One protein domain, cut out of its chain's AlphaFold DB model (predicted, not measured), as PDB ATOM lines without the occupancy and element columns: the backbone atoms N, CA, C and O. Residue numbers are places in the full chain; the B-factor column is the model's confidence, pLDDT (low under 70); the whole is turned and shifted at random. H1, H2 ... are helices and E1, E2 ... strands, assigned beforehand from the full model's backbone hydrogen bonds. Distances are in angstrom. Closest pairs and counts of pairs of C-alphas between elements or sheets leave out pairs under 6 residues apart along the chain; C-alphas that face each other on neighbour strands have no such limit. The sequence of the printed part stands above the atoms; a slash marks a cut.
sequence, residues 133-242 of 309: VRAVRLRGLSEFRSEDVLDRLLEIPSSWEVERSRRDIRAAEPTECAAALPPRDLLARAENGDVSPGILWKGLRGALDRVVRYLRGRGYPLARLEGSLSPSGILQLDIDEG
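What this domain is: This is residues 133 to 242 of the 309 residues of an uncharacterized protein of Deltaproteobacteria bacterium (UniProt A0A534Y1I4). A small three-stranded sheet has H1 and H3 packed over one face, with the short hairpin of E2 and E3 beside H1 near the start of E1; this makes a body from which a long arm reaches away. The arm, which makes much of the length, is H2 and the unnamed stretch after it, residues 172 to 188, which folds back to E2; at its tip residues 171 to 176 stick out free. The 110 printed residues include three named helices and five named strands, in the order E1 H1 H2 E2 E3 H3 E4 E5, and the class is mixed, helices and strands. The sheet has the order E1 E5 E4 and is mixed; E2 and E3 are antiparallel. The whole is only just compact, close to loose, with a radius of gyration of the C-alphas of 15.7 A and spans of 49 by 34 by 23 A.

Where its parts are: In the larger sheet, E1 is residues 135 to 139, with C-alpha 135 at (28.243, -3.912, 43.902); E5 is residues 234 to 240, 19.5 A long, ending with C-alpha 240 at (31.933, 4.127, 62.163); and E4 is residues 224 to 229, 17.1 A. H3, residues 203 to 217, is 21.4 A long, and H1 is residues 146 to 153. E2 is residues 189 to 191 and E3 residues 194 to 196. H2, residues 159 to 171, is 17.6 A long and ends with C-alpha 171 at (67.469, -1.553, 38.340).

How they stand to each other: E1 and E5 are parallel, with N 137 and O 235 2.8 A apart, within hydrogen-bond range. E4 and E5 form an antiparallel hairpin, with N 226 and O 238 at 2.9 A. H1 and H3 lie on the same face of this sheet, two layers, helices over one face. H3 lies over E4 at a height over the sheet of 9.3 A and runs along the strands, at 22 degrees to E4 on the local plane. H1 lies over E1 at a height of 9.6 A and only just runs across the strands, at 62 degrees to E1 on the local plane. H1 and H3 touch, closest at the C-alphas of Leu 153 and Ala 207, 4.9 A, at a steep tilt of 58 degrees, opposite ways. The hairpin E2 and E3 has N 191 and O 194 at 2.8 A. The closest C-alphas of H1 and E2 are those of Asp 151 and Ala 190, 5.6 A; of E1 and E3, those of Ala 135 and Val 195, 6.0 A. H2 is apart from H1 and H3. Every O i to N i+4 pair is within hydrogen-bond range in H2 and H3; in H1, 3 of 4 are.

The domain as a whole: The two C-alphas farthest apart, those of Ser 142 and Glu 173, are 50.0 A apart. The printed part has no cut. The link from H2 to E2, 17 residues, is long. The mean pLDDT of the printed part is 83.6; residues 158 to 179 are under 70.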
ATOM      1  N   VAL A 133      33.467  -8.919  43.465       95.12
ATOM      2  CA  VAL A 133      32.547  -7.838  43.811       95.12
ATOM      3  C   VAL A 133      31.786  -7.428  42.557       95.12
ATOM      4  O   VAL A 133      32.359  -7.293  41.479       95.12
ATOM      5  N   ARG A 134      30.478  -7.242  42.703       95.00
ATOM      6  CA  ARG A 134      29.561  -6.723  41.682       95.00
ATOM      7  C   ARG A 134      28.987  -5.370  42.069       95.00
ATOM      8  O   ARG A 134      28.725  -4.555  41.198       95.00
ATOM      9  N   ALA A 135      28.771  -5.154  43.364       95.31
ATOM     10  CA  ALA A 135      28.243  -3.912  43.902       95.31
ATOM     11  C   ALA A 135      28.787  -3.675  45.312       95.31
ATOM     12  O   ALA A 135      29.071  -4.630  46.039       95.31
ATOM     13  N   VAL A 136      28.874  -2.405  45.705       96.56
ATOM     14  CA  VAL A 136      29.264  -1.986  47.054       96.56
ATOM     15  C   VAL A 136      28.122  -1.190  47.677       96.56
ATOM     16  O   VAL A 136      27.489  -0.372  47.014       96.56
ATOM     17  N   ARG A 137      27.840  -1.445  48.953       95.44
ATOM     18  CA  ARG A 137      26.864  -0.705  49.756       95.44
ATOM     19  C   ARG A 137      27.575  -0.122  50.965       95.44
ATOM     20  O   ARG A 137      28.063  -0.879  51.797       95.44
ATOM     21  N   LEU A 138      27.610   1.203  51.042       94.88
ATOM     22  CA  LEU A 138      28.243   1.944  52.128       94.88
ATOM     23  C   LEU A 138      27.192   2.452  53.116       94.88
ATOM     24  O   LEU A 138      26.119   2.903  52.710       94.88
ATOM     25  N   ARG A 139      27.503   2.382  54.411       94.69
ATOM     26  CA  ARG A 139      26.670   2.894  55.506       94.69
ATOM     27  C   ARG A 139      27.532   3.572  56.565       94.69
ATOM     28  O   ARG A 139      28.676   3.186  56.765       94.69
ATOM     29  N   GLY A 140      26.952   4.554  57.253       91.56
ATOM     30  CA  GLY A 140      27.574   5.219  58.404       91.56
ATOM     31  C   GLY A 140      28.547   6.355  58.073       91.56
ATOM     32  O   GLY A 140      29.112   6.947  58.985       91.56
ATOM     33  N   LEU A 141      28.687   6.707  56.791       91.88
ATOM     34  CA  LEU A 141      29.424   7.895  56.360       91.88
ATOM     35  C   LEU A 141      28.625   9.174  56.604       91.88
ATOM     36  O   LEU A 141      27.435   9.237  56.284       91.88
ATOM     37  N   SER A 142      29.303  10.200  57.108       90.44
ATOM     38  CA  SER A 142      28.786  11.568  57.184       90.44
ATOM     39  C   SER A 142      29.823  12.611  56.787       90.44
ATOM     40  O   SER A 142      29.485  13.521  56.036       90.44
ATOM     41  N   GLU A 143      31.073  12.461  57.223       89.81
ATOM     42  CA  GLU A 143      32.153  13.409  56.910       89.81
ATOM     43  C   GLU A 143      32.798  13.118  55.552       89.81
ATOM     44  O   GLU A 143      33.248  14.024  54.849       89.81
ATOM     45  N   PHE A 144      32.841  11.842  55.165       91.31
ATOM     46  CA  PHE A 144      33.473  11.414  53.924       91.31
ATOM     47  C   PHE A 144      32.466  11.171  52.810       91.31
ATOM     48  O   PHE A 144      31.395  10.591  53.000       91.31
ATOM     49  N   ARG A 145      32.867  11.539  51.592       92.06
ATOM     50  CA  ARG A 145      32.123  11.177  50.393       92.06
ATOM     51  C   ARG A 145      32.255   9.683  50.128       92.06
ATOM     52  O   ARG A 145      33.321   9.093  50.306       92.06
ATOM     53  N   SER A 146      31.171   9.085  49.643       92.81
ATOM     54  CA  SER A 146      31.150   7.666  49.271       92.81
ATOM     55  C   SER A 146      32.203   7.351  48.209       92.81
ATOM     56  O   SER A 146      32.886   6.336  48.308       92.81
ATOM     57  N   GLU A 147      32.390   8.255  47.246       92.69
ATOM     58  CA  GLU A 147      33.374   8.109  46.169       92.69
ATOM     59  C   GLU A 147      34.808   7.970  46.705       92.69
ATOM     60  O   GLU A 147      35.519   7.050  46.313       92.69
ATOM     61  N   ASP A 148      35.198   8.803  47.675       92.00
ATOM     62  CA  ASP A 148      36.545   8.767  48.260       92.00
ATOM     63  C   ASP A 148      36.831   7.424  48.944       92.00
ATOM     64  O   ASP A 148      37.954   6.919  48.918       92.00
ATOM     65  N   VAL A 149      35.814   6.833  49.573       93.19
ATOM     66  CA  VAL A 149      35.924   5.522  50.217       93.19
ATOM     67  C   VAL A 149      35.963   4.406  49.176       93.19
ATOM     68  O   VAL A 149      36.777   3.489  49.306       93.19
ATOM     69  N   LEU A 150      35.130   4.484  48.133       94.12
ATOM     70  CA  LEU A 150      35.108   3.510  47.037       94.12
ATOM     71  C   LEU A 150      36.446   3.451  46.300       94.12
ATOM     72  O   LEU A 150      36.948   2.352  46.065       94.12
ATOM     73  N   ASP A 151      37.056   4.601  46.019       91.94
ATOM     74  CA  ASP A 151      38.353   4.693  45.344       91.94
ATOM     75  C   ASP A 151      39.466   3.987  46.130       91.94
ATOM     76  O   ASP A 151      40.371   3.389  45.549       91.94
ATOM     77  N   ARG A 152      39.399   4.017  47.467       92.62
ATOM     78  CA  ARG A 152      40.371   3.346  48.349       92.62
ATOM     79  C   ARG A 152      40.067   1.868  48.527       92.62
ATOM     80  O   ARG A 152      40.976   1.036  48.567       92.62
ATOM     81  N   LEU A 153      38.788   1.526  48.628       93.62
ATOM     82  CA  LEU A 153      38.331   0.149  48.763       93.62
ATOM     83  C   LEU A 153      38.690  -0.667  47.515       93.62
ATOM     84  O   LEU A 153      39.281  -1.745  47.621       93.62
ATOM     85  N   LEU A 154      38.379  -0.119  46.340       93.88
ATOM     86  CA  LEU A 154      38.584  -0.728  45.025       93.88
ATOM     87  C   LEU A 154      39.855  -0.216  44.340       93.88
ATOM     88  O   LEU A 154      39.957  -0.219  43.112       93.88
ATOM     89  N   GLU A 155      40.826   0.221  45.143       88.56
ATOM     90  CA  GLU A 155      42.141   0.605  44.654       88.56
ATOM     91  C   GLU A 155      42.772  -0.587  43.928       88.56
ATOM     92  O   GLU A 155      42.950  -1.673  44.486       88.56
ATOM     93  N   ILE A 156      43.091  -0.367  42.660       84.44
ATOM     94  CA  ILE A 156      43.888  -1.267  41.831       84.44
ATOM     95  C   ILE A 156      45.376  -0.946  42.040       84.44
ATOM     96  O   ILE A 156      45.682   0.179  42.443       84.44
ATOM     97  N   PRO A 157      46.310  -1.873  41.741       76.88
ATOM     98  CA  PRO A 157      47.738  -1.571  41.785       76.88
ATOM     99  C   PRO A 157      48.016  -0.253  41.055       76.88
ATOM    100  O   PRO A 157      47.703  -0.114  39.867       76.88
ATOM    101  N   SER A 158      48.534   0.738  41.778       65.38
ATOM    102  CA  SER A 158      48.675   2.090  41.239       65.38
ATOM    103  C   SER A 158      49.661   2.102  40.069       65.38
ATOM    104  O   SER A 158      50.597   1.306  40.022       65.38
ATOM    105  N   SER A 159      49.519   3.049  39.137       53.06
ATOM    106  CA  SER A 159      50.508   3.241  38.065       53.06
ATOM    107  C   SER A 159      51.915   3.476  38.621       53.06
ATOM    108  O   SER A 159      52.887   3.083  37.994       53.06
ATOM    109  N   TRP A 160      52.029   4.051  39.821       53.12
ATOM    110  CA  TRP A 160      53.277   4.177  40.565       53.12
ATOM    111  C   TRP A 160      53.791   2.852  41.124       53.12
ATOM    112  O   TRP A 160      54.986   2.630  41.036       53.12
ATOM    113  N   GLU A 161      52.965   1.977  41.695       61.69
ATOM    114  CA  GLU A 161      53.416   0.643  42.116       61.69
ATOM    115  C   GLU A 161      53.806  -0.201  40.906       61.69
ATOM    116  O   GLU A 161      54.832  -0.869  40.941       61.69
ATOM    117  N   VAL A 162      53.056  -0.087  39.808       57.72
ATOM    118  CA  VAL A 162      53.407  -0.656  38.504       57.72
ATOM    119  C   VAL A 162      54.745  -0.086  38.019       57.72
ATOM    120  O   VAL A 162      55.620  -0.846  37.621       57.72
ATOM    121  N   GLU A 163      54.955   1.232  38.080       53.62
ATOM    122  CA  GLU A 163      56.160   1.897  37.563       53.62
ATOM    123  C   GLU A 163      57.374   1.781  38.493       53.62
ATOM    124  O   GLU A 163      58.507   1.710  38.031       53.62
ATOM    125  N   ARG A 164      57.163   1.749  39.811       58.88
ATOM    126  CA  ARG A 164      58.168   1.430  40.828       58.88
ATOM    127  C   ARG A 164      58.584  -0.010  40.649       58.88
ATOM    128  O   ARG A 164      59.764  -0.250  40.491       58.88
ATOM    129  N   SER A 165      57.634  -0.931  40.553       54.91
ATOM    130  CA  SER A 165      57.958  -2.323  40.308       54.91
ATOM    131  C   SER A 165      58.711  -2.492  38.987       54.91
ATOM    132  O   SER A 165      59.782  -3.084  38.976       54.91
ATOM    133  N   ARG A 166      58.271  -1.848  37.895       54.66
ATOM    134  CA  ARG A 166      59.026  -1.778  36.625       54.66
ATOM    135  C   ARG A 166      60.411  -1.145  36.760       54.66
ATOM    136  O   ARG A 166      61.293  -1.483  35.978       54.66
ATOM    137  N   ARG A 167      60.607  -0.182  37.662       53.97
ATOM    138  CA  ARG A 167      61.918   0.427  37.937       53.97
ATOM    139  C   ARG A 167      62.804  -0.497  38.753       53.97
ATOM    140  O   ARG A 167      63.958  -0.648  38.386       53.97
ATOM    141  N   ASP A 168      62.263  -1.148  39.769       48.19
ATOM    142  CA  ASP A 168      62.963  -2.134  40.589       48.19
ATOM    143  C   ASP A 168      63.405  -3.324  39.714       48.19
ATOM    144  O   ASP A 168      64.539  -3.780  39.825       48.19
ATOM    145  N   ILE A 169      62.571  -3.731  38.748       48.75
ATOM    146  CA  ILE A 169      62.887  -4.735  37.713       48.75
ATOM    147  C   ILE A 169      63.980  -4.254  36.751       48.75
ATOM    148  O   ILE A 169      64.816  -5.039  36.331       48.75
ATOM    149  N   ARG A 170      63.980  -2.967  36.380       49.97
ATOM    150  CA  ARG A 170      65.002  -2.383  35.494       49.97
ATOM    151  C   ARG A 170      66.332  -2.101  36.202       49.97
ATOM    152  O   ARG A 170      67.348  -1.996  35.526       49.97
ATOM    153  N   ALA A 171      66.310  -1.907  37.520       48.00
ATOM    154  CA  ALA A 171      67.469  -1.553  38.340       48.00
ATOM    155  C   ALA A 171      68.181  -2.776  38.939       48.00
ATOM    156  O   ALA A 171      69.365  -2.690  39.255       48.00
ATOM    157  N   ALA A 172      67.488  -3.907  39.078       41.75
ATOM    158  CA  ALA A 172      68.143  -5.196  39.224       41.75
ATOM    159  C   ALA A 172      68.766  -5.578  37.867       41.75
ATOM    160  O   ALA A 172      68.071  -5.558  36.852       41.75
ATOM    161  N   GLU A 173      70.063  -5.914  37.818       44.03
ATOM    162  CA  GLU A 173      70.639  -6.638  36.666       44.03
ATOM    163  C   GLU A 173      69.688  -7.772  36.256       44.03
ATOM    164  O   GLU A 173      69.120  -8.378  37.169       44.03
ATOM    165  N   PRO A 174      69.477  -8.035  34.947       42.78
ATOM    166  CA  PRO A 174      68.272  -8.658  34.398       42.78
ATOM    167  C   PRO A 174      67.927  -9.946  35.143       42.78
ATOM    168  O   PRO A 174      68.361 -11.040  34.806       42.78
ATOM    169  N   THR A 175      67.136  -9.794  36.198       44.94
ATOM    170  CA  THR A 175      66.436 -10.881  36.848       44.94
ATOM    171  C   THR A 175      65.060 -10.767  36.233       44.94
ATOM    172  O   THR A 175      64.299  -9.848  36.523       44.94
ATOM    173  N   GLU A 176      64.852 -11.626  35.240       51.97
ATOM    174  CA  GLU A 176      64.025 -11.468  34.038       51.97
ATOM    175  C   GLU A 176      62.515 -11.376  34.266       51.97
ATOM    176  O   GLU A 176      61.745 -11.587  33.332       51.97
ATOM    177  N   CYS A 177      62.046 -11.067  35.476       54.44
ATOM    178  CA  CYS A 177      60.629 -11.161  35.759       54.44
ATOM    179  C   CYS A 177      59.909  -9.847  36.008       54.44
ATOM    180  O   CYS A 177      60.025  -9.223  37.062       54.44
ATOM    181  N   ALA A 178      59.051  -9.504  35.038       58.84
ATOM    182  CA  ALA A 178      57.971  -8.552  35.213       58.84
ATOM    183  C   ALA A 178      57.213  -8.856  36.515       58.84
ATOM    184  O   ALA A 178      57.010 -10.024  36.873       58.84
ATOM    185  N   ALA A 179      56.794  -7.830  37.250       63.25
ATOM    186  CA  ALA A 179      56.012  -8.063  38.450       63.25
ATOM    187  C   ALA A 179      54.673  -8.680  38.095       63.25
ATOM    188  O   ALA A 179      54.026  -8.261  37.135       63.25
ATOM    189  N   ALA A 180      54.284  -9.670  38.894       71.12
ATOM    190  CA  ALA A 180      53.039 -10.397  38.744       71.12
ATOM    191  C   ALA A 180      51.872  -9.509  39.195       71.12
ATOM    192  O   ALA A 180      51.306  -9.690  40.268       71.12
ATOM    193  N   LEU A 181      51.566  -8.475  38.410       75.88
ATOM    194  CA  LEU A 181      50.462  -7.565  38.674       75.88
ATOM    195  C   LEU A 181      49.238  -7.994  37.865       75.88
ATOM    196  O   LEU A 181      49.357  -8.225  36.660       75.88
ATOM    197  N   PRO A 182      48.059  -8.070  38.499       83.31
ATOM    198  CA  PRO A 182      46.835  -8.413  37.796       83.31
ATOM    199  C   PRO A 182      46.445  -7.345  36.756       83.31
ATOM    200  O   PRO A 182      46.498  -6.148  37.062       83.31
ATOM    201  N   PRO A 183      46.012  -7.751  35.546       83.00
ATOM    202  CA  PRO A 183      45.325  -6.896  34.595       83.00
ATOM    203  C   PRO A 183      44.140  -6.155  35.221       83.00
ATOM    204  O   PRO A 183      43.434  -6.669  36.090       83.00
ATOM    205  N   ARG A 184      43.918  -4.917  34.770       85.12
ATOM    206  CA  ARG A 184      42.904  -4.015  35.345       85.12
ATOM    207  C   ARG A 184      41.470  -4.486  35.110       85.12
ATOM    208  O   ARG A 184      40.591  -4.177  35.906       85.12
ATOM    209  N   ASP A 185      41.235  -5.181  34.010       86.06
ATOM    210  CA  ASP A 185      39.943  -5.724  33.597       86.06
ATOM    211  C   ASP A 185      39.485  -6.900  34.468       86.06
ATOM    212  O   ASP A 185      38.282  -7.104  34.622       86.06
ATOM    213  N   LEU A 186      40.419  -7.611  35.109       88.06
ATOM    214  CA  LEU A 186      40.104  -8.659  36.082       88.06
ATOM    215  C   LEU A 186      39.638  -8.104  37.434       88.06
ATOM    216  O   LEU A 186      38.930  -8.793  38.172       88.06
ATOM    217  N   LEU A 187      40.043  -6.881  37.781       92.25
ATOM    218  CA  LEU A 187      39.822  -6.303  39.102       92.25
ATOM    219  C   LEU A 187      38.514  -5.521  39.201       92.25
ATOM    220  O   LEU A 187      38.108  -4.813  38.275       92.25
ATOM    221  N   ALA A 188      37.893  -5.603  40.381       94.38
ATOM    222  CA  ALA A 188      36.848  -4.668  40.768       94.38
ATOM    223  C   ALA A 188      37.458  -3.272  40.915       94.38
ATOM    224  O   ALA A 188      38.534  -3.121  41.497       94.38
ATOM    225  N   ARG A 189      36.770  -2.261  40.389       93.00
ATOM    226  CA  ARG A 189      37.278  -0.886  40.326       93.00
ATOM    227  C   ARG A 189      36.149   0.122  40.493       93.00
ATOM    228  O   ARG A 189      35.011  -0.163  40.120       93.00
ATOM    229  N   ALA A 190      36.485   1.279  41.044       91.38
ATOM    230  CA  ALA A 190      35.610   2.441  41.067       91.38
ATOM    231  C   ALA A 190      35.928   3.336  39.858       91.38
ATOM    232  O   ALA A 190      37.093   3.638  39.594       91.38
ATOM    233  N   GLU A 191      34.908   3.730  39.102       86.00
ATOM    234  CA  GLU A 191      35.017   4.658  37.977       86.00
ATOM    235  C   GLU A 191      33.934   5.725  38.125       86.00
ATOM    236  O   GLU A 191      32.751   5.431  38.006       86.00
ATOM    237  N   ASN A 192      34.328   6.970  38.409       82.38
ATOM    238  CA  ASN A 192      33.403   8.096  38.605       82.38
ATOM    239  C   ASN A 192      32.303   7.837  39.659       82.38
ATOM    240  O   ASN A 192      31.191   8.339  39.527       82.38
ATOM    241  N   GLY A 193      32.610   7.059  40.703       80.81
ATOM    242  CA  GLY A 193      31.656   6.671  41.749       80.81
ATOM    243  C   GLY A 193      30.870   5.386  41.458       80.81
ATOM    244  O   GLY A 193      30.258   4.840  42.375       80.81
ATOM    245  N   ASP A 194      30.946   4.849  40.238       89.25
ATOM    246  CA  ASP A 194      30.322   3.577  39.878       89.25
ATOM    247  C   ASP A 194      31.270   2.394  40.098       89.25
ATOM    248  O   ASP A 194      32.483   2.474  39.893       89.25
ATOM    249  N   VAL A 195      30.702   1.254  40.493       93.25
ATOM    250  CA  VAL A 195      31.453   0.016  40.717       93.25
ATOM    251  C   VAL A 195      31.441  -0.828  39.448       93.25
ATOM    252  O   VAL A 195      30.412  -1.378  39.057       93.25
ATOM    253  N   SER A 196      32.612  -0.997  38.843       94.19
ATOM    254  CA  SER A 196      32.839  -2.006  37.812       94.19
ATOM    255  C   SER A 196      33.107  -3.372  38.464       94.19
ATOM    256  O   SER A 196      34.009  -3.469  39.307       94.19
ATOM    257  N   PRO A 197      32.366  -4.435  38.092       94.50
ATOM    258  CA  PRO A 197      32.537  -5.758  38.683       94.50
ATOM    259  C   PRO A 197      33.915  -6.378  38.427       94.50
ATOM    260  O   PRO A 197      34.471  -6.235  37.341       94.50
ATOM    261  N   GLY A 198      34.419  -7.161  39.381       93.56
ATOM    262  CA  GLY A 198      35.683  -7.890  39.237       93.56
ATOM    263  C   GLY A 198      36.176  -8.514  40.541       93.56
ATOM    264  O   GLY A 198      35.440  -8.579  41.523       93.56
ATOM    265  N   ILE A 199      37.411  -9.009  40.550       92.75
ATOM    266  CA  ILE A 199      38.055  -9.602  41.731       92.75
ATOM    267  C   ILE A 199      38.522  -8.492  42.677       92.75
ATOM    268  O   ILE A 199      39.098  -7.493  42.244       92.75
ATOM    269  N   LEU A 200      38.294  -8.664  43.980       92.25
ATOM    270  CA  LEU A 200      38.784  -7.721  44.983       92.25
ATOM    271  C   LEU A 200      40.285  -7.923  45.229       92.25
ATOM    272  O   LEU A 200      40.709  -8.941  45.780       92.25
ATOM    273  N   TRP A 201      41.102  -6.944  44.833       91.75
ATOM    274  CA  TRP A 201      42.557  -7.046  44.945       91.75
ATOM    275  C   TRP A 201      43.037  -7.081  46.402       91.75
ATOM    276  O   TRP A 201      42.701  -6.200  47.206       91.75
ATOM    277  N   LYS A 202      43.871  -8.085  46.713       90.25
ATOM    278  CA  LYS A 202      44.323  -8.466  48.067       90.25
ATOM    279  C   LYS A 202      43.180  -8.892  48.998       90.25
ATOM    280  O   LYS A 202      43.329  -8.878  50.222       90.25
ATOM    281  N   GLY A 203      42.046  -9.280  48.416       91.31
ATOM    282  CA  GLY A 203      40.871  -9.758  49.129       91.31
ATOM    283  C   GLY A 203      40.207  -8.696  50.007       91.31
ATOM    284  O   GLY A 203      40.571  -7.518  50.012       91.31
ATOM    285  N   LEU A 204      39.209  -9.138  50.776       91.88
ATOM    286  CA  LEU A 204      38.409  -8.261  51.633       91.88
ATOM    287  C   LEU A 204      39.266  -7.560  52.685       91.88
ATOM    288  O   LEU A 204      39.224  -6.341  52.789       91.88
ATOM    289  N   ARG A 205      40.100  -8.307  53.413       89.50
ATOM    290  CA  ARG A 205      40.964  -7.741  54.457       89.50
ATOM    291  C   ARG A 205      41.871  -6.637  53.914       89.50
ATOM    292  O   ARG A 205      41.904  -5.551  54.481       89.50
ATOM    293  N   GLY A 206      42.548  -6.886  52.790       89.00
ATOM    294  CA  GLY A 206      43.412  -5.889  52.162       89.00
ATOM    295  C   GLY A 206      42.651  -4.631  51.737       89.00
ATOM    296  O   GLY A 206      43.164  -3.526  51.902       89.00
ATOM    297  N   ALA A 207      41.421  -4.785  51.243       91.62
ATOM    298  CA  ALA A 207      40.553  -3.668  50.884       91.62
ATOM    299  C   ALA A 207      40.106  -2.840  52.098       91.62
ATOM    300  O   ALA A 207      40.216  -1.613  52.076       91.62
ATOM    301  N   LEU A 208      39.672  -3.496  53.179       93.19
ATOM    302  CA  LEU A 208      39.291  -2.820  54.422       93.19
ATOM    303  C   LEU A 208      40.486  -2.075  55.038       93.19
ATOM    304  O   LEU A 208      40.354  -0.917  55.432       93.19
ATOM    305  N   ASP A 209      41.673  -2.688  55.039       90.75
ATOM    306  CA  ASP A 209      42.901  -2.073  55.556       90.75
ATOM    307  C   ASP A 209      43.284  -0.793  54.793       90.75
ATOM    308  O   ASP A 209      43.799   0.154  55.393       90.75
ATOM    309  N   ARG A 210      43.039  -0.731  53.473       91.56
ATOM    310  CA  ARG A 210      43.253   0.491  52.673       91.56
ATOM    311  C   ARG A 210      42.329   1.620  53.112       91.56
ATOM    312  O   ARG A 210      42.809   2.731  53.332       91.56
ATOM    313  N   VAL A 211      41.042   1.329  53.296       93.62
ATOM    314  CA  VAL A 211      40.053   2.318  53.750       93.62
ATOM    315  C   VAL A 211      40.376   2.803  55.163       93.62
ATOM    316  O   VAL A 211      40.457   4.007  55.388       93.62
ATOM    317  N   VAL A 212      40.657   1.897  56.105       92.94
ATOM    318  CA  VAL A 212      41.027   2.277  57.480       92.94
ATOM    319  C   VAL A 212      42.280   3.152  57.487       92.94
ATOM    320  O   VAL A 212      42.318   4.180  58.163       92.94
ATOM    321  N   ARG A 213      43.309   2.787  56.713       91.50
ATOM    322  CA  ARG A 213      44.533   3.592  56.598       91.50
ATOM    323  C   ARG A 213      44.250   4.976  56.022       91.50
ATOM    324  O   ARG A 213      44.815   5.949  56.514       91.50
ATOM    325  N   TYR A 214      43.380   5.065  55.018       92.81
ATOM    326  CA  TYR A 214      42.952   6.333  54.438       92.81
ATOM    327  C   TYR A 214      42.262   7.226  55.478       92.81
ATOM    328  O   TYR A 214      42.731   8.337  55.712       92.81
ATOM    329  N   LEU A 215      41.226   6.730  56.162       92.94
ATOM    330  CA  LEU A 215      40.475   7.498  57.166       92.94
ATOM    331  C   LEU A 215      41.383   7.990  58.304       92.94
ATOM    332  O   LEU A 215      41.377   9.172  58.657       92.94
ATOM    333  N   ARG A 216      42.255   7.114  58.816       91.75
ATOM    334  CA  ARG A 216      43.230   7.483  59.854       91.75
ATOM    335  C   ARG A 216      44.242   8.511  59.361       91.75
ATOM    336  O   ARG A 216      44.541   9.457  60.082       91.75
ATOM    337  N   GLY A 217      44.734   8.363  58.131       91.88
ATOM    338  CA  GLY A 217      45.637   9.329  57.499       91.88
ATOM    339  C   GLY A 217      44.999  10.700  57.258       91.88
ATOM    340  O   GLY A 217      45.708  11.698  57.181       91.88
ATOM    341  N   ARG A 218      43.665  10.766  57.187       93.44
ATOM    342  CA  ARG A 218      42.880  12.008  57.104       93.44
ATOM    343  C   ARG A 218      42.556  12.621  58.469       93.44
ATOM    344  O   ARG A 218      41.873  13.636  58.515       93.44
ATOM    345  N   GLY A 219      43.055  12.036  59.557       94.25
ATOM    346  CA  GLY A 219      42.913  12.583  60.901       94.25
ATOM    347  C   GLY A 219      41.762  12.004  61.719       94.25
ATOM    348  O   GLY A 219      41.466  12.578  62.763       94.25
ATOM    349  N   TYR A 220      41.168  10.876  61.307       95.06
ATOM    350  CA  TYR A 220      40.067  10.190  62.004       95.06
ATOM    351  C   TYR A 220      40.565   8.870  62.622       95.06
ATOM    352  O   TYR A 220      40.348   7.784  62.077       95.06
ATOM    353  N   PRO A 221      41.313   8.916  63.739       93.12
ATOM    354  CA  PRO A 221      42.006   7.747  64.282       93.12
ATOM    355  C   PRO A 221      41.060   6.711  64.899       93.12
ATOM    356  O   PRO A 221      41.414   5.532  64.967       93.12
ATOM    357  N   LEU A 222      39.872   7.140  65.335       93.62
ATOM    358  CA  LEU A 222      38.849   6.271  65.915       93.62
ATOM    359  C   LEU A 222      37.975   5.588  64.862       93.62
ATOM    360  O   LEU A 222      37.154   4.755  65.238       93.62
ATOM    361  N   ALA A 223      38.183   5.884  63.574       93.31
ATOM    362  CA  ALA A 223      37.427   5.261  62.505       93.31
ATOM    363  C   ALA A 223      37.573   3.730  62.535       93.31
ATOM    364  O   ALA A 223      38.682   3.179  62.640       93.31
ATOM    365  N   ARG A 224      36.433   3.048  62.431       91.69
ATOM    366  CA  ARG A 224      36.296   1.593  62.381       91.69
ATOM    367  C   ARG A 224      35.470   1.195  61.171       91.69
ATOM    368  O   ARG A 224      34.671   1.965  60.647       91.69
ATOM    369  N   LEU A 225      35.712  -0.026  60.722       93.19
ATOM    370  CA  LEU A 225      35.151  -0.549  59.495       93.19
ATOM    371  C   LEU A 225      34.797  -2.012  59.702       93.19
ATOM    372  O   LEU A 225      35.639  -2.791  60.152       93.19
ATOM    373  N   GLU A 226      33.588  -2.380  59.314       92.19
ATOM    374  CA  GLU A 226      33.146  -3.765  59.253       92.19
ATOM    375  C   GLU A 226      32.635  -4.054  57.847       92.19
ATOM    376  O   GLU A 226      31.860  -3.287  57.280       92.19
ATOM    377  N   GLY A 227      33.115  -5.144  57.254       92.19
ATOM    378  CA  GLY A 227      32.801  -5.501  55.878       92.19
ATOM    379  C   GLY A 227      32.366  -6.950  55.761       92.19
ATOM    380  O   GLY A 227      32.981  -7.837  56.351       92.19
ATOM    381  N   SER A 228      31.343  -7.200  54.950       93.06
ATOM    382  CA  SER A 228      30.922  -8.550  54.573       93.06
ATOM    383  C   SER A 228      30.631  -8.621  53.077       93.06
ATOM    384  O   SER A 228      30.059  -7.703  52.492       93.06
ATOM    385  N   LEU A 229      31.052  -9.714  52.440       92.25
ATOM    386  CA  LEU A 229      30.838  -9.946  51.015       92.25
ATOM    387  C   LEU A 229      29.912 -11.143  50.839       92.25
ATOM    388  O   LEU A 229      30.243 -12.258  51.240       92.25
ATOM    389  N   SER A 230      28.737 -10.901  50.260       91.06
ATOM    390  CA  SER A 230      27.773 -11.962  49.990       91.06
ATOM    391  C   SER A 230      28.256 -12.889  48.862       91.06
ATOM    392  O   SER A 230      28.988 -12.447  47.971       91.06
ATOM    393  N   PRO A 231      27.756 -14.139  48.793       85.62
ATOM    394  CA  PRO A 231      28.000 -15.025  47.649       85.62
ATOM    395  C   PRO A 231      27.514 -14.453  46.307       85.62
ATOM    396  O   PRO A 231      28.025 -14.810  45.252       85.62
ATOM    397  N   SER A 232      26.537 -13.538  46.329       89.50
ATOM    398  CA  SER A 232      26.056 -12.824  45.138       89.50
ATOM    399  C   SER A 232      26.980 -11.690  44.675       89.50
ATOM    400  O   SER A 232      26.697 -11.052  43.660       89.50
ATOM    401  N   GLY A 233      28.077 -11.429  45.393       92.75
ATOM    402  CA  GLY A 233      29.053 -10.393  45.066       92.75
ATOM    403  C   GLY A 233      28.662  -8.991  45.539       92.75
ATOM    404  O   GLY A 233      29.127  -8.008  44.967       92.75
ATOM    405  N   ILE A 234      27.797  -8.866  46.547       96.50
ATOM    406  CA  ILE A 234      27.460  -7.571  47.155       96.50
ATOM    407  C   ILE A 234      28.343  -7.375  48.386       96.50
ATOM    408  O   ILE A 234      28.233  -8.125  49.356       96.50
ATOM    409  N   LEU A 235      29.206  -6.360  48.341       96.25
ATOM    410  CA  LEU A 235      30.044  -5.949  49.463       96.25
ATOM    411  C   LEU A 235      29.291  -4.919  50.307       96.25
ATOM    412  O   LEU A 235      29.080  -3.793  49.858       96.25
ATOM    413  N   GLN A 236      28.879  -5.296  51.513       96.19
ATOM    414  CA  GLN A 236      28.336  -4.363  52.497       96.19
ATOM    415  C   GLN A 236      29.461  -3.878  53.408       96.19
ATOM    416  O   GLN A 236      30.210  -4.692  53.948       96.19
ATOM    417  N   LEU A 237      29.554  -2.559  53.562       95.81
ATOM    418  CA  LEU A 237      30.523  -1.888  54.410       95.81
ATOM    419  C   LEU A 237      29.795  -0.969  55.390       95.81
ATOM    420  O   LEU A 237      29.121  -0.021  54.977       95.81
ATOM    421  N   ASP A 238      29.953  -1.256  56.673       95.56
ATOM    422  CA  ASP A 238      29.459  -0.442  57.772       95.56
ATOM    423  C   ASP A 238      30.650   0.325  58.369       95.56
ATOM    424  O   ASP A 238      31.665  -0.258  58.766       95.56
ATOM    425  N   ILE A 239      30.557   1.654  58.345       95.12
ATOM    426  CA  ILE A 239      31.637   2.573  58.708       95.12
ATOM    427  C   ILE A 239      31.223   3.336  59.956       95.12
ATOM    428  O   ILE A 239      30.190   3.999  59.971       95.12
ATOM    429  N   ASP A 240      32.042   3.259  60.997       93.75
ATOM    430  CA  ASP A 240      31.933   4.127  62.163       93.75
ATOM    431  C   ASP A 240      33.070   5.142  62.085       93.75
ATOM    432  O   ASP A 240      34.240   4.786  62.213       93.75
ATOM    433  N   GLU A 241      32.737   6.409  61.846       92.56
ATOM    434  CA  GLU A 241      33.717   7.499  61.747       92.56
ATOM    435  C   GLU A 241      34.335   7.866  63.114       92.56
ATOM    436  O   GLU A 241      35.281   8.649  63.171       92.56
ATOM    437  N   GLY A 242      33.872   7.249  64.210       93.56
ATOM    438  CA  GLY A 242      34.413   7.425  65.555       93.56
ATOM    439  C   GLY A 242      33.644   8.468  66.354       93.56
ATOM    440  O   GLY A 242      34.241   9.415  66.872       93.56
TER     441      GLY A 242